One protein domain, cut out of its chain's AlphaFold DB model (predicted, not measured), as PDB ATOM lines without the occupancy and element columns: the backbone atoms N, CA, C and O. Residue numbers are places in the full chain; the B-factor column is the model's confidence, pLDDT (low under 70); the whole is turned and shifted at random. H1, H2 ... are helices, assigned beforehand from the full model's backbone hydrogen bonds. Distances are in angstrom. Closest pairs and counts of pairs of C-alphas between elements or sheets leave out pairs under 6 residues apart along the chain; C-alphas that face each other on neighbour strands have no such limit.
ATOM      1  N   ASP A   2     219.800 262.957 217.509       34.94
ATOM      2  CA  ASP A   2     221.144 263.297 217.061       34.94
ATOM      3  C   ASP A   2     221.900 261.983 216.901       34.94
ATOM      4  O   ASP A   2     221.938 261.154 217.814       34.94
ATOM      5  N   SER A   3     222.364 261.746 215.678       36.47
ATOM      6  CA  SER A   3     223.083 260.543 215.286       36.47
ATOM      7  C   SER A   3     224.340 260.399 216.135       36.47
ATOM      8  O   SER A   3     225.138 261.327 216.225       36.47
ATOM      9  N   ILE A   4     224.508 259.236 216.759       44.09
ATOM     10  CA  ILE A   4     225.726 258.889 217.494       44.09
ATOM     11  C   ILE A   4     226.879 258.866 216.474       44.09
ATOM     12  O   ILE A   4     226.764 258.130 215.489       44.09
ATOM     13  N   PRO A   5     227.961 259.641 216.673       45.38
ATOM     14  CA  PRO A   5     229.129 259.582 215.805       45.38
ATOM     15  C   PRO A   5     229.691 258.159 215.773       45.38
ATOM     16  O   PRO A   5     229.814 257.500 216.810       45.38
ATOM     17  N   THR A   6     230.001 257.662 214.579       48.53
ATOM     18  CA  THR A   6     230.632 256.351 214.393       48.53
ATOM     19  C   THR A   6     232.042 256.345 214.983       48.53
ATOM     20  O   THR A   6     232.757 257.338 214.873       48.53
ATOM     21  N   LEU A   7     232.452 255.208 215.559       54.00
ATOM     22  CA  LEU A   7     233.728 254.995 216.273       54.00
ATOM     23  C   LEU A   7     235.005 255.380 215.482       54.00
ATOM     24  O   LEU A   7     236.070 255.494 216.086       54.00
ATOM     25  N   ASP A   8     234.900 255.604 214.168       47.38
ATOM     26  CA  ASP A   8     236.013 255.920 213.264       47.38
ATOM     27  C   ASP A   8     236.302 257.426 213.086       47.38
ATOM     28  O   ASP A   8     237.340 257.784 212.523       47.38
ATOM     29  N   GLU A   9     235.443 258.335 213.564       49.88
ATOM     30  CA  GLU A   9     235.713 259.777 213.460       49.88
ATOM     31  C   GLU A   9     236.567 260.291 214.640       49.88
ATOM     32  O   GLU A   9     236.344 259.941 215.805       49.88
ATOM     33  N   PRO A  10     237.596 261.121 214.387       44.50
ATOM     34  CA  PRO A  10     238.373 261.734 215.451       44.50
ATOM     35  C   PRO A  10     237.516 262.770 216.185       44.50
ATOM     36  O   PRO A  10     237.371 263.895 215.722       44.50
ATOM     37  N   LEU A  11     236.979 262.389 217.348       53.25
ATOM     38  CA  LEU A  11     236.342 263.313 218.289       53.25
ATOM     39  C   LEU A  11     237.359 264.388 218.698       53.25
ATOM     40  O   LEU A  11     238.235 264.145 219.531       53.25
ATOM     41  N   SER A  12     237.279 265.560 218.063       47.78
ATOM     42  CA  SER A  12     238.220 266.665 218.264       47.78
ATOM     43  C   SER A  12     237.845 267.574 219.434       47.78
ATOM     44  O   SER A  12     238.641 268.435 219.800       47.78
ATOM     45  N   GLU A  13     236.667 267.400 220.047       51.34
ATOM     46  CA  GLU A  13     236.200 268.258 221.135       51.34
ATOM     47  C   GLU A  13     235.438 267.499 222.235       51.34
ATOM     48  O   GLU A  13     234.605 266.630 221.990       51.34
ATOM     49  N   ALA A  14     235.670 267.898 223.492       53.19
ATOM     50  CA  ALA A  14     234.940 267.422 224.674       53.19
ATOM     51  C   ALA A  14     233.439 267.795 224.690       53.19
ATOM     52  O   ALA A  14     232.749 267.456 225.655       53.19
ATOM     53  N   SER A  15     232.967 268.570 223.708       53.12
ATOM     54  CA  SER A  15     231.599 269.091 223.576       53.12
ATOM     55  C   SER A  15     230.606 268.040 223.062       53.12
ATOM     56  O   SER A  15     229.423 268.144 223.373       53.12
ATOM     57  N   GLU A  16     231.079 266.996 222.372       67.81
ATOM     58  CA  GLU A  16     230.237 265.935 221.787       67.81
ATOM     59  C   GLU A  16     230.302 264.600 222.549       67.81
ATOM     60  O   GLU A  16     229.557 263.662 222.257       67.81
ATOM     61  N   LEU A  17     231.173 264.490 223.559       83.12
ATOM     62  CA  LEU A  17     231.339 263.244 224.301       83.12
ATOM     63  C   LEU A  17     230.175 263.032 225.278       83.12
ATOM     64  O   LEU A  17     230.037 263.746 226.272       83.12
ATOM     65  N   THR A  18     229.366 262.005 225.024       90.50
ATOM     66  CA  THR A  18     228.231 261.627 225.876       90.50
ATOM     67  C   THR A  18     228.535 260.384 226.711       90.50
ATOM     68  O   THR A  18     229.380 259.562 226.350       90.50
ATOM     69  N   ILE A  19     227.817 260.210 227.828       91.69
ATOM     70  CA  ILE A  19     227.940 259.002 228.658       91.69
ATOM     71  C   ILE A  19     227.652 257.727 227.843       91.69
ATOM     72  O   ILE A  19     228.510 256.849 227.862       91.69
ATOM     73  N   PRO A  20     226.557 257.610 227.057       92.94
ATOM     74  CA  PRO A  20     226.314 256.417 226.241       92.94
ATOM     75  C   PRO A  20     227.466 256.061 225.295       92.94
ATOM     76  O   PRO A  20     227.812 254.888 225.183       92.94
ATOM     77  N   TYR A  21     228.100 257.060 224.673       93.06
ATOM     78  CA  TYR A  21     229.263 256.833 223.816       93.06
ATOM     79  C   TYR A  21     230.448 256.254 224.603       93.06
ATOM     80  O   TYR A  21     231.048 255.268 224.186       93.06
ATOM     81  N   ILE A  22     230.759 256.815 225.780       95.06
ATOM     82  CA  ILE A  22     231.840 256.312 226.647       95.06
ATOM     83  C   ILE A  22     231.582 254.859 227.058       95.06
ATOM     84  O   ILE A  22     232.499 254.038 227.068       95.06
ATOM     85  N   LEU A  23     230.334 254.525 227.395       93.62
ATOM     86  CA  LEU A  23     229.965 253.168 227.797       93.62
ATOM     87  C   LEU A  23     230.106 252.164 226.650       93.62
ATOM     88  O   LEU A  23     230.515 251.029 226.902       93.62
ATOM     89  N   ALA A  24     229.835 252.598 225.416       94.00
ATOM     90  CA  ALA A  24     229.936 251.787 224.208       94.00
ATOM     91  C   ALA A  24     231.379 251.479 223.766       94.00
ATOM     92  O   ALA A  24     231.559 250.626 222.905       94.00
ATOM     93  N   LEU A  25     232.403 252.124 224.345       93.56
ATOM     94  CA  LEU A  25     233.805 251.826 224.026       93.56
ATOM     95  C   LEU A  25     234.145 250.373 224.390       93.56
ATOM     96  O   LEU A  25     234.184 250.013 225.559       93.56
ATOM     97  N   ASP A  26     234.416 249.522 223.418       92.88
ATOM     98  CA  ASP A  26     234.756 248.110 223.624       92.88
ATOM     99  C   ASP A  26     236.267 247.841 223.568       92.88
ATOM    100  O   ASP A  26     236.740 246.863 224.138       92.88
ATOM    101  N   ALA A  27     237.034 248.743 222.950       94.12
ATOM    102  CA  ALA A  27     238.483 248.647 222.828       94.12
ATOM    103  C   ALA A  27     239.228 249.610 223.768       94.12
ATOM    104  O   ALA A  27     238.979 250.823 223.782       94.12
ATOM    105  N   LEU A  28     240.225 249.081 224.487       95.88
ATOM    106  CA  LEU A  28     241.107 249.861 225.360       95.88
ATOM    107  C   LEU A  28     241.829 250.990 224.614       95.88
ATOM    108  O   LEU A  28     241.926 252.098 225.134       95.88
ATOM    109  N   GLU A  29     242.288 250.742 223.389       95.75
ATOM    110  CA  GLU A  29     243.030 251.737 222.608       95.75
ATOM    111  C   GLU A  29     242.191 252.995 222.324       95.75
ATOM    112  O   GLU A  29     242.664 254.121 222.484       95.75
ATOM    113  N   ASN A  30     240.901 252.819 222.021       93.56
ATOM    114  CA  ASN A  30     239.974 253.933 221.820       93.56
ATOM    115  C   ASN A  30     239.771 254.728 223.117       93.56
ATOM    116  O   ASN A  30     239.773 255.963 223.103       93.56
ATOM    117  N   ALA A  31     239.639 254.032 224.249       95.44
ATOM    118  CA  ALA A  31     239.512 254.666 225.556       95.44
ATOM    119  C   ALA A  31     240.792 255.411 225.974       95.44
ATOM    120  O   ALA A  31     240.691 256.515 226.508       95.44
ATOM    121  N   ARG A  32     241.983 254.858 225.699       96.25
ATOM    122  CA  ARG A  32     243.281 255.512 225.936       96.25
ATOM    123  C   ARG A  32     243.420 256.780 225.108       96.25
ATOM    124  O   ARG A  32     243.658 257.838 225.680       96.25
ATOM    125  N   ARG A  33     243.153 256.702 223.799       94.38
ATOM    126  CA  ARG A  33     243.213 257.862 222.899       94.38
ATOM    127  C   ARG A  33     242.324 259.007 223.384       94.38
ATOM    128  O   ARG A  33     242.767 260.151 223.428       94.38
ATOM    129  N   LEU A  34     241.081 258.707 223.766       94.19
ATOM    130  CA  LEU A  34     240.148 259.713 224.282       94.19
ATOM    131  C   LEU A  34     240.577 260.257 225.644       94.19
ATOM    132  O   LEU A  34     240.483 261.457 225.884       94.19
ATOM    133  N   TYR A  35     241.052 259.387 226.533       95.38
ATOM    134  CA  TYR A  35     241.562 259.794 227.835       95.38
ATOM    135  C   TYR A  35     242.740 260.764 227.688       95.38
ATOM    136  O   TYR A  35     242.717 261.822 228.309       95.38
ATOM    137  N   ASP A  36     243.716 260.450 226.837       94.50
ATOM    138  CA  ASP A  36     244.913 261.275 226.638       94.50
ATOM    139  C   ASP A  36     244.599 262.593 225.912       94.50
ATOM    140  O   ASP A  36     245.244 263.610 226.167       94.50
ATOM    141  N   ALA A  37     243.586 262.601 225.041       92.31
ATOM    142  CA  ALA A  37     243.142 263.809 224.351       92.31
ATOM    143  C   ALA A  37     242.361 264.775 225.262       92.31
ATOM    144  O   ALA A  37     242.435 265.990 225.074       92.31
ATOM    145  N   LEU A  38     241.586 264.255 226.221       91.88
ATOM    146  CA  LEU A  38     240.610 265.053 226.976       91.88
ATOM    147  C   LEU A  38     241.013 265.330 228.422       91.88
ATOM    148  O   LEU A  38     240.648 266.375 228.972       91.88
ATOM    149  N   ILE A  39     241.713 264.398 229.070       94.50
ATOM    150  CA  ILE A  39     242.099 264.545 230.469       94.50
ATOM    151  C   ILE A  39     243.421 265.315 230.545       94.50
ATOM    152  O   ILE A  39     244.434 264.831 230.045       94.50
ATOM    153  N   PRO A  40     243.450 266.491 231.205       93.50
ATOM    154  CA  PRO A  40     244.682 267.255 231.351       93.50
ATOM    155  C   PRO A  40     245.765 266.438 232.059       93.50
ATOM    156  O   PRO A  40     245.483 265.775 233.064       93.50
ATOM    157  N   ALA A  41     247.002 266.508 231.564       91.94
ATOM    158  CA  ALA A  41     248.121 265.705 232.057       91.94
ATOM    159  C   ALA A  41     248.371 265.889 233.566       91.94
ATOM    160  O   ALA A  41     248.770 264.949 234.248       91.94
ATOM    161  N   GLU A  42     248.079 267.071 234.115       92.56
ATOM    162  CA  GLU A  42     248.205 267.376 235.541       92.56
ATOM    163  C   GLU A  42     247.135 266.713 236.425       92.56
ATOM    164  O   GLU A  42     247.334 266.570 237.632       92.56
ATOM    165  N   LYS A  43     245.999 266.310 235.841       92.31
ATOM    166  CA  LYS A  43     244.924 265.576 236.529       92.31
ATOM    167  C   LYS A  43     244.943 264.080 236.218       92.31
ATOM    168  O   LYS A  43     244.267 263.318 236.908       92.31
ATOM    169  N   ALA A  44     245.660 263.672 235.175       94.31
ATOM    170  CA  ALA A  44     245.720 262.294 234.733       94.31
ATOM    171  C   ALA A  44     246.392 261.394 235.781       94.31
ATOM    172  O   ALA A  44     247.421 261.721 236.370       94.31
ATOM    173  N   VAL A  45     245.813 260.212 235.978       94.44
ATOM    174  CA  VAL A  45     246.415 259.143 236.772       94.44
ATOM    175  C   VAL A  45     247.663 258.612 236.077       94.44
ATOM    176  O   VAL A  45     247.636 258.322 234.879       94.44
ATOM    177  N   LYS A  46     248.742 258.479 236.854       93.44
ATOM    178  CA  LYS A  46     250.071 258.105 236.368       93.44
ATOM    179  C   LYS A  46     250.077 256.734 235.702       93.44
ATOM    180  O   LYS A  46     249.357 255.830 236.116       93.44
ATOM    181  N   THR A  47     250.958 256.550 234.724       91.56
ATOM    182  CA  THR A  47     251.102 255.285 233.991       91.56
ATOM    183  C   THR A  47     251.446 254.110 234.909       91.56
ATOM    184  O   THR A  47     251.021 252.988 234.659       91.56
ATOM    185  N   GLU A  48     252.170 254.352 236.006       94.62
ATOM    186  CA  GLU A  48     252.519 253.329 236.998       94.62
ATOM    187  C   GLU A  48     251.295 252.670 237.634       94.62
ATOM    188  O   GLU A  48     251.329 251.466 237.861       94.62
ATOM    189  N   PHE A  49     250.221 253.428 237.870       95.88
ATOM    190  CA  PHE A  49     248.979 252.905 238.440       95.88
ATOM    191  C   PHE A  49     248.370 251.810 237.556       95.88
ATOM    192  O   PHE A  49     247.902 250.797 238.063       95.88
ATOM    193  N   TRP A  50     248.395 251.999 236.234       96.06
ATOM    194  CA  TRP A  50     247.748 251.096 235.277       96.06
ATOM    195  C   TRP A  50     248.499 249.773 235.090       96.06
ATOM    196  O   TRP A  50     247.893 248.787 234.694       96.06
ATOM    197  N   LYS A  51     249.791 249.707 235.448       95.31
ATOM    198  CA  LYS A  51     250.603 248.479 235.339       95.31
ATOM    199  C   LYS A  51     250.108 247.334 236.231       95.31
ATOM    200  O   LYS A  51     250.486 246.191 236.002       95.31
ATOM    201  N   GLU A  52     249.317 247.643 237.257       94.19
ATOM    202  CA  GLU A  52     248.739 246.661 238.184       94.19
ATOM    203  C   GLU A  52     247.434 246.033 237.662       94.19
ATOM    204  O   GLU A  52     246.909 245.123 238.301       94.19
ATOM    205  N   TYR A  53     246.911 246.500 236.522       96.88
ATOM    206  CA  TYR A  53     245.599 246.125 236.000       96.88
ATOM    207  C   TYR A  53     245.690 245.413 234.653       96.88
ATOM    208  O   TYR A  53     246.573 245.675 233.837       96.88
ATOM    209  N   SER A  54     244.739 244.510 234.420       97.12
ATOM    210  CA  SER A  54     244.486 243.934 233.097       97.12
ATOM    211  C   SER A  54     243.950 244.981 232.110       97.12
ATOM    212  O   SER A  54     243.497 246.054 232.509       97.12
ATOM    213  N   GLU A  55     243.965 244.661 230.813       96.38
ATOM    214  CA  GLU A  55     243.434 245.558 229.776       96.38
ATOM    215  C   GLU A  55     241.947 245.885 229.988       96.38
ATOM    216  O   GLU A  55     241.545 247.041 229.852       96.38
ATOM    217  N   ASP A  56     241.150 244.897 230.403       95.56
ATOM    218  CA  ASP A  56     239.728 245.080 230.710       95.56
ATOM    219  C   ASP A  56     239.523 246.010 231.917       95.56
ATOM    220  O   ASP A  56     238.683 246.912 231.901       95.56
ATOM    221  N   GLU A  57     240.320 245.833 232.972       97.44
ATOM    222  CA  GLU A  57     240.283 246.684 234.166       97.44
ATOM    223  C   GLU A  57     240.715 248.124 233.858       97.44
ATOM    224  O   GLU A  57     240.091 249.079 234.337       97.44
ATOM    225  N   GLU A  58     241.747 248.297 233.030       97.69
ATOM    226  CA  GLU A  58     242.153 249.613 232.547       97.69
ATOM    227  C   GLU A  58     241.033 250.257 231.723       97.69
ATOM    228  O   GLU A  58     240.711 251.425 231.954       97.69
ATOM    229  N   LEU A  59     240.377 249.506 230.829       97.06
ATOM    230  CA  LEU A  59     239.245 250.002 230.045       97.06
ATOM    231  C   LEU A  59     238.134 250.538 230.960       97.06
ATOM    232  O   LEU A  59     237.674 251.667 230.761       97.06
ATOM    233  N   TYR A  60     237.754 249.802 232.011       96.62
ATOM    234  CA  TYR A  60     236.792 250.289 233.009       96.62
ATOM    235  C   TYR A  60     237.270 251.564 233.714       96.62
ATOM    236  O   TYR A  60     236.495 252.511 233.864       96.62
ATOM    237  N   GLY A  61     238.540 251.631 234.118       97.62
ATOM    238  CA  GLY A  61     239.098 252.812 234.777       97.62
ATOM    239  C   GLY A  61     239.149 254.052 233.874       97.62
ATOM    240  O   GLY A  61     238.854 255.170 234.320       97.62
ATOM    241  N   LYS A  62     239.466 253.879 232.588       97.50
ATOM    242  CA  LYS A  62     239.457 254.958 231.589       97.50
ATOM    243  C   LYS A  62     238.030 255.426 231.304       97.50
ATOM    244  O   LYS A  62     237.782 256.633 231.350       97.50
ATOM    245  N   LYS A  63     237.077 254.498 231.138       97.50
ATOM    246  CA  LYS A  63     235.640 254.815 231.043       97.50
ATOM    247  C   LYS A  63     235.148 255.589 232.260       97.50
ATOM    248  O   LYS A  63     234.519 256.627 232.088       97.50
ATOM    249  N   ALA A  64     235.477 255.143 233.475       97.75
ATOM    250  CA  ALA A  64     235.128 255.839 234.716       97.75
ATOM    251  C   ALA A  64     235.643 257.284 234.719       97.75
ATOM    252  O   ALA A  64     234.923 258.215 235.080       97.75
ATOM    253  N   SER A  65     236.891 257.474 234.291       97.69
ATOM    254  CA  SER A  65     237.529 258.788 234.277       97.69
ATOM    255  C   SER A  65     236.870 259.734 233.279       97.69
ATOM    256  O   SER A  65     236.533 260.860 233.640       97.69
ATOM    257  N   LEU A  66     236.624 259.258 232.056       97.06
ATOM    258  CA  LEU A  66     235.915 260.011 231.020       97.06
ATOM    259  C   LEU A  66     234.474 260.321 231.442       97.06
ATOM    260  O   LEU A  66     234.021 261.457 231.309       97.06
ATOM    261  N   ALA A  67     233.771 259.337 232.009       96.38
ATOM    262  CA  ALA A  67     232.393 259.485 232.454       96.38
ATOM    263  C   ALA A  67     232.273 260.545 233.553       96.38
ATOM    264  O   ALA A  67     231.418 261.423 233.453       96.38
ATOM    265  N   LEU A  68     233.165 260.546 234.552       96.69
ATOM    266  CA  LEU A  68     233.169 261.594 235.575       96.69
ATOM    267  C   LEU A  68     233.507 262.968 234.993       96.69
ATOM    268  O   LEU A  68     232.895 263.978 235.354       96.69
ATOM    269  N   TYR A  69     234.483 263.013 234.090       95.88
ATOM    270  CA  TYR A  69     234.943 264.249 233.471       95.88
ATOM    271  C   TYR A  69     233.837 264.933 232.659       95.88
ATOM    272  O   TYR A  69     233.731 266.162 232.671       95.88
ATOM    273  N   VAL A  70     232.985 264.148 231.997       93.69
ATOM    274  CA  VAL A  70     231.791 264.630 231.291       93.69
ATOM    275  C   VAL A  70     230.660 264.950 232.269       93.69
ATOM    276  O   VAL A  70     230.150 266.070 232.262       93.69
ATOM    277  N   ALA A  71     230.297 264.017 233.156       94.00
ATOM    278  CA  ALA A  71     229.152 264.164 234.059       94.00
ATOM    279  C   ALA A  71     229.319 265.307 235.076       94.00
ATOM    280  O   ALA A  71     228.339 265.869 235.552       94.00
ATOM    281  N   SER A  72     230.557 265.690 235.400       94.38
ATOM    282  CA  SER A  72     230.845 266.825 236.287       94.38
ATOM    283  C   SER A  72     230.733 268.203 235.615       94.38
ATOM    284  O   SER A  72     230.957 269.226 236.276       94.38
ATOM    285  N   GLY A  73     230.390 268.254 234.321       91.44
ATOM    286  CA  GLY A  73     230.194 269.489 233.565       91.44
ATOM    287  C   GLY A  73     231.415 270.405 233.640       91.44
ATOM    288  O   GLY A  73     232.554 269.965 233.504       91.44
ATOM    289  N   SER A  74     231.206 271.691 233.929       90.19
ATOM    290  CA  SER A  74     232.287 272.687 233.986       90.19
ATOM    291  C   SER A  74     233.369 272.400 235.034       90.19
ATOM    292  O   SER A  74     234.459 272.961 234.943       90.19
ATOM    293  N   ARG A  75     233.111 271.538 236.032       92.50
ATOM    294  CA  ARG A  75     234.114 271.197 237.057       92.50
ATOM    295  C   ARG A  75     235.205 270.270 236.530       92.50
ATOM    296  O   ARG A  75     236.306 270.294 237.081       92.50
ATOM    297  N   ARG A  76     234.914 269.480 235.485       93.25
ATOM    298  CA  ARG A  76     235.888 268.610 234.804       93.25
ATOM    299  C   ARG A  76     236.727 267.801 235.808       93.25
ATOM    300  O   ARG A  76     237.957 267.924 235.882       93.25
ATOM    301  N   ILE A  77     236.017 267.067 236.669       95.38
ATOM    302  CA  ILE A  77     236.567 266.266 237.768       95.38
ATOM    303  C   ILE A  77     237.128 264.962 237.200       95.38
ATOM    304  O   ILE A  77     236.492 264.314 236.378       95.38
ATOM    305  N   VAL A  78     238.309 264.570 237.678       96.50
ATOM    306  CA  VAL A  78     238.945 263.287 237.361       96.50
ATOM    307  C   VAL A  78     239.012 262.458 238.647       96.50
ATOM    308  O   VAL A  78     239.342 263.023 239.698       96.50
ATOM    309  N   PRO A  79     238.685 261.154 238.608       97.12
ATOM    310  CA  PRO A  79     238.774 260.294 239.777       97.12
ATOM    311  C   PRO A  79     240.205 260.206 240.317       97.12
ATOM    312  O   PRO A  79     241.173 260.097 239.568       97.12
ATOM    313  N   ARG A  80     240.338 260.197 241.641       96.44
ATOM    314  CA  ARG A  80     241.600 259.893 242.324       96.44
ATOM    315  C   ARG A  80     241.873 258.391 242.270       96.44
ATOM    316  O   ARG A  80     240.943 257.591 242.206       96.44
ATOM    317  N   GLU A  81     243.135 258.000 242.420       96.44
ATOM    318  CA  GLU A  81     243.557 256.592 242.360       96.44
ATOM    319  C   GLU A  81     242.750 255.669 243.283       96.44
ATOM    320  O   GLU A  81     242.316 254.607 242.854       96.44
ATOM    321  N   PHE A  82     242.474 256.072 244.531       96.44
ATOM    322  CA  PHE A  82     241.688 255.236 245.451       96.44
ATOM    323  C   PHE A  82     240.229 255.050 244.995       96.44
ATOM    324  O   PHE A  82     239.627 254.015 245.271       96.44
ATOM    325  N   GLN A  83     239.659 256.044 244.304       97.75
ATOM    326  CA  GLN A  83     238.308 255.954 243.747       97.75
ATOM    327  C   GLN A  83     238.315 254.982 242.573       97.75
ATOM    328  O   GLN A  83     237.463 254.107 242.521       97.75
ATOM    329  N   LEU A  84     239.315 255.065 241.689       97.75
ATOM    330  CA  LEU A  84     239.465 254.111 240.587       97.75
ATOM    331  C   LEU A  84     239.704 252.691 241.080       97.75
ATOM    332  O   LEU A  84     239.058 251.788 240.569       97.75
ATOM    333  N   LYS A  85     240.539 252.494 242.108       97.50
ATOM    334  CA  LYS A  85     240.734 251.183 242.753       97.50
ATOM    335  C   LYS A  85     239.394 250.557 243.142       97.50
ATOM    336  O   LYS A  85     239.115 249.418 242.781       97.50
ATOM    337  N   ALA A  86     238.547 251.322 243.832       97.69
ATOM    338  CA  ALA A  86     237.226 250.857 244.244       97.69
ATOM    339  C   ALA A  86     236.297 250.606 243.046       97.69
ATOM    340  O   ALA A  86     235.636 249.576 242.985       97.69
ATOM    341  N   VAL A  87     236.257 251.523 242.079       97.44
ATOM    342  CA  VAL A  87     235.363 251.432 240.917       97.44
ATOM    343  C   VAL A  87     235.727 250.262 240.012       97.44
ATOM    344  O   VAL A  87     234.833 249.527 239.606       97.44
ATOM    345  N   ILE A  88     237.014 250.063 239.724       97.69
ATOM    346  CA  ILE A  88     237.505 248.949 238.906       97.69
ATOM    347  C   ILE A  88     237.174 247.620 239.588       97.69
ATOM    348  O   ILE A  88     236.646 246.724 238.934       97.69
ATOM    349  N   ALA A  89     237.406 247.505 240.901       97.62
ATOM    350  CA  ALA A  89     237.019 246.318 241.660       97.62
ATOM    351  C   ALA A  89     235.512 246.031 241.522       97.62
ATOM    352  O   ALA A  89     235.136 244.947 241.085       97.62
ATOM    353  N   LEU A  90     234.657 247.026 241.780       95.81
ATOM    354  CA  LEU A  90     233.203 246.863 241.702       95.81
ATOM    355  C   LEU A  90     232.716 246.520 240.282       95.81
ATOM    356  O   LEU A  90     231.878 245.636 240.120       95.81
ATOM    357  N   CYS A  91     233.259 247.169 239.247       93.62
ATOM    358  CA  CYS A  91     232.873 246.913 237.852       93.62
ATOM    359  C   CYS A  91     233.344 245.544 237.341       93.62
ATOM    360  O   CYS A  91     232.784 245.032 236.377       93.62
ATOM    361  N   THR A  92     234.340 244.938 237.993       93.94
ATOM    362  CA  THR A  92     234.846 243.593 237.673       93.94
ATOM    363  C   THR A  92     234.313 242.508 238.611       93.94
ATOM    364  O   THR A  92     234.815 241.384 238.612       93.94
ATOM    365  N   GLY A  93     233.280 242.819 239.403       94.06
ATOM    366  CA  GLY A  93     232.619 241.857 240.289       94.06
ATOM    367  C   GLY A  93     233.416 241.499 241.546       94.06
ATOM    368  O   GLY A  93     233.169 240.453 242.142       94.06
ATOM    369  N   LYS A  94     234.379 242.339 241.942       96.19
ATOM    370  CA  LYS A  94     235.167 242.202 243.174       96.19
ATOM    371  C   LYS A  94     234.634 243.137 244.262       96.19
ATOM    372  O   LYS A  94     234.098 244.209 243.980       96.19
ATOM    373  N   ASP A  95     234.876 242.768 245.515       96.81
ATOM    374  CA  ASP A  95     234.567 243.613 246.670       96.81
ATOM    375  C   ASP A  95     235.656 244.670 246.914       96.81
ATOM    376  O   ASP A  95     236.841 244.447 246.653       96.81
ATOM    377  N   ALA A  96     235.263 245.821 247.471       95.81
ATOM    378  CA  ALA A  96     236.179 246.905 247.821       95.81
ATOM    379  C   ALA A  96     235.907 247.453 249.230       95.81
ATOM    380  O   ALA A  96     234.784 247.836 249.558       95.81
ATOM    381  N   LEU A  97     236.964 247.571 250.040       96.06
ATOM    382  CA  LEU A  97     236.948 248.281 251.320       96.06
ATOM    383  C   LEU A  97     237.730 249.592 251.182       96.06
ATOM    384  O   LEU A  97     238.918 249.582 250.869       96.06
ATOM    385  N   VAL A  98     237.067 250.726 251.424       95.06
ATOM    386  CA  VAL A  98     237.659 252.060 251.236       95.06
ATOM    387  C   VAL A  98     237.841 252.776 252.573       95.06
ATOM    388  O   VAL A  98     236.914 253.410 253.091       95.06
ATOM    389  N   ASP A  99     239.069 252.753 253.087       94.50
ATOM    390  CA  ASP A  99     239.468 253.497 254.283       94.50
ATOM    391  C   ASP A  99     240.165 254.816 253.908       94.50
ATOM    392  O   ASP A  99     241.301 254.843 253.447       94.50
ATOM    393  N   VAL A 100     239.439 255.928 254.052       93.94
ATOM    394  CA  VAL A 100     239.928 257.295 253.774       93.94
ATOM    395  C   VAL A 100     239.215 258.300 254.689       93.94
ATOM    396  O   VAL A 100     238.160 257.998 255.247       93.94
ATOM    397  N   GLY A 101     239.733 259.518 254.837       91.69
ATOM    398  CA  GLY A 101     239.095 260.542 255.672       91.69
ATOM    399  C   GLY A 101     237.755 261.063 255.127       91.69
ATOM    400  O   GLY A 101     237.382 260.850 253.967       91.69
ATOM    401  N   THR A 102     237.025 261.810 255.954       89.62
ATOM    402  CA  THR A 102     235.862 262.605 255.524       89.62
ATOM    403  C   THR A 102     236.279 263.693 254.532       89.62
ATOM    404  O   THR A 102     237.357 264.267 254.660       89.62
ATOM    405  N   GLY A 103     235.436 263.994 253.540       88.75
ATOM    406  CA  GLY A 103     235.725 265.029 252.533       88.75
ATOM    407  C   GLY A 103     236.683 264.603 251.412       88.75
ATOM    408  O   GLY A 103     236.923 265.372 250.489       88.75
ATOM    409  N   TYR A 104     237.184 263.362 251.422       91.44
ATOM    410  CA  TYR A 104     238.071 262.850 250.366       91.44
ATOM    411  C   TYR A 104     237.342 262.467 249.068       91.44
ATOM    412  O   TYR A 104     237.993 262.098 248.093       91.44
ATOM    413  N   GLY A 105     236.008 262.569 249.037       91.81
ATOM    414  CA  GLY A 105     235.196 262.256 247.858       91.81
ATOM    415  C   GLY A 105     234.855 260.771 247.717       91.81
ATOM    416  O   GLY A 105     234.828 260.256 246.605       91.81
ATOM    417  N   LYS A 106     234.605 260.063 248.826       94.44
ATOM    418  CA  LYS A 106     234.177 258.650 248.806       94.44
ATOM    419  C   LYS A 106     232.905 258.420 247.990       94.44
ATOM    420  O   LYS A 106     232.716 257.323 247.483       94.44
ATOM    421  N   THR A 107     232.050 259.437 247.847       93.50
ATOM    422  CA  THR A 107     230.811 259.317 247.074       93.50
ATOM    423  C   THR A 107     231.063 258.883 245.633       93.50
ATOM    424  O   THR A 107     230.295 258.091 245.094       93.50
ATOM    425  N   PHE A 108     232.183 259.289 245.026       95.88
ATOM    426  CA  PHE A 108     232.526 258.854 243.671       95.88
ATOM    427  C   PHE A 108     232.737 257.345 243.545       95.88
ATOM    428  O   PHE A 108     232.469 256.799 242.479       95.88
ATOM    429  N   CYS A 109     233.111 256.652 244.626       95.81
ATOM    430  CA  CYS A 109     233.172 255.190 244.643       95.81
ATOM    431  C   CYS A 109     231.785 254.532 244.496       95.81
ATOM    432  O   CYS A 109     231.721 253.361 244.151       95.81
ATOM    433  N   MET A 110     230.691 255.263 244.752       94.00
ATOM    434  CA  MET A 110     229.304 254.793 244.597       94.00
ATOM    435  C   MET A 110     228.639 255.341 243.325       94.00
ATOM    436  O   MET A 110     227.906 254.622 242.653       94.00
ATOM    437  N   VAL A 111     228.918 256.601 242.974       95.12
ATOM    438  CA  VAL A 111     228.380 257.257 241.767       95.12
ATOM    439  C   VAL A 111     228.900 256.587 240.497       95.12
ATOM    440  O   VAL A 111     228.131 256.326 239.579       95.12
ATOM    441  N   LEU A 112     230.202 256.291 240.430       96.56
ATOM    442  CA  LEU A 112     230.810 255.797 239.195       96.56
ATOM    443  C   LEU A 112     230.322 254.409 238.770       96.56
ATOM    444  O   LEU A 112     229.973 254.274 237.600       96.56
ATOM    445  N   PRO A 113     230.218 253.397 239.653       95.19
ATOM    446  CA  PRO A 113     229.680 252.098 239.253       95.19
ATOM    447  C   PRO A 113     228.237 252.194 238.734       95.19
ATOM    448  O   PRO A 113     227.904 251.553 237.739       95.19
ATOM    449  N   ALA A 114     227.407 253.047 239.351       94.44
ATOM    450  CA  ALA A 114     226.036 253.298 238.901       94.44
ATOM    451  C   ALA A 114     225.989 253.997 237.530       94.44
ATOM    452  O   ALA A 114     225.168 253.647 236.688       94.44
ATOM    453  N   LEU A 115     226.900 254.943 237.279       93.94
ATOM    454  CA  LEU A 115     227.017 255.623 235.987       93.94
ATOM    455  C   LEU A 115     227.502 254.682 234.871       93.94
ATOM    456  O   LEU A 115     227.095 254.828 233.721       93.94
ATOM    457  N   LEU A 116     228.369 253.722 235.207       94.44
ATOM    458  CA  LEU A 116     228.956 252.773 234.258       94.44
ATOM    459  C   LEU A 116     228.063 251.574 233.924       94.44
ATOM    460  O   LEU A 116     228.327 250.881 232.944       94.44
ATOM    461  N   SER A 117     227.015 251.340 234.712       92.31
ATOM    462  CA  SER A 117     226.137 250.172 234.587       92.31
ATOM    463  C   SER A 117     224.677 250.604 234.386       92.31
ATOM    464  O   SER A 117     223.845 250.404 235.279       92.31
ATOM    465  N   PRO A 118     224.328 251.229 233.245       89.56
ATOM    466  CA  PRO A 118     222.961 251.664 232.983       89.56
ATOM    467  C   PRO A 118     222.001 250.468 233.003       89.56
ATOM    468  O   PRO A 118     222.310 249.395 232.491       89.56
ATOM    469  N   GLY A 119     220.832 250.655 233.616       89.56
ATOM    470  CA  GLY A 119     219.840 249.591 233.804       89.56
ATOM    471  C   GLY A 119     220.091 248.685 235.015       89.56
ATOM    472  O   GLY A 119     219.249 247.842 235.313       89.56
ATOM    473  N   SER A 120     221.201 248.865 235.740       91.75
ATOM    474  CA  SER A 120     221.418 248.207 237.032       91.75
ATOM    475  C   SER A 120     220.731 248.954 238.181       91.75
ATOM    476  O   SER A 120     220.408 250.139 238.078       91.75
ATOM    477  N   ILE A 121     220.515 248.247 239.294       92.69
ATOM    478  CA  ILE A 121     220.026 248.821 240.550       92.69
ATOM    479  C   ILE A 121     221.147 248.725 241.584       92.69
ATOM    480  O   ILE A 121     221.603 247.628 241.907       92.69
ATOM    481  N   SER A 122     221.544 249.871 242.136       93.06
ATOM    482  CA  SER A 122     222.512 249.961 243.233       93.06
ATOM    483  C   SER A 122     221.797 250.235 244.554       93.06
ATOM    484  O   SER A 122     221.037 251.196 244.661       93.06
TER     485      SER A 122
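This is residues 2 to 122 of the 162 residues of the protein "DEAD domain-containing protein" of Candolleomyces aberdarensis (UniProt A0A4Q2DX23). H4 runs through the core, with H1 and H2 along one side of it and H5 and H6 crossing it on the opposite side. Two stretches with no named element make the ends of the longest axis: residues 2 to 18 beyond H1 and H2, residues 92 to 107 beyond H5 and H6. The printed part has 121 residues with six named helices, H1 to H6 in order, and no named strand; its class is all helix, though 58 residues, under half, are in named elements. It is compact, with a radius of gyration of the C-alphas of 13.9 A and spans of 41 by 33 by 30 A.

Past residue 18, find H1, residues 19 to 24, which touches the hub H4, residues 55 to 71, at Ile 19 and Ala 67, their closest C-alphas, 5.9 A apart; the tilt is a shallow 17 degrees, opposite ways. H2, residues 28 to 38, touches H4 at a shallow tilt of 33 degrees, only just short of steep; the closest C-alphas, of Leu 28 and Leu 59, are 5.0 A apart. H3, residues 47 to 50, is close to H4 but not clearly touching, with closest C-alphas Trp 50 and Glu 58 at 6.4 A. H5, residues 81 to 91, touches residues 57 to 64 of H4 alone, closest at C-alphas Ile 88 and Gly 61, 5.9 A. H6, residues 108 to 116, is about perpendicular to H4 at 80 degrees and touches its residues 63 to 68 alone, closest at C-alphas Leu 112 and Ala 64, 6.2 A. Each O i to N i+4 pair is within hydrogen-bond range in H1, H2, H4 and H5, and 3 of 5 in H6; H3 is too short for one.

Find C-alpha 19 at (227.940, 259.002, 228.658), where H1 begins. H4 runs 23.8 A from C-alpha 55 at (243.434, 245.558, 229.776); H2 is 15.3 A long and H5 15.1 A. H6 ends at C-alpha 116, (228.956, 252.773, 234.258).

The C-alphas of Ser 3 and Gly 101 are farthest apart, 43.4 A. The printed part has no cut; the link from H5 to H6 is long, 16 residues. Residues 2 to 16 are under pLDDT 70.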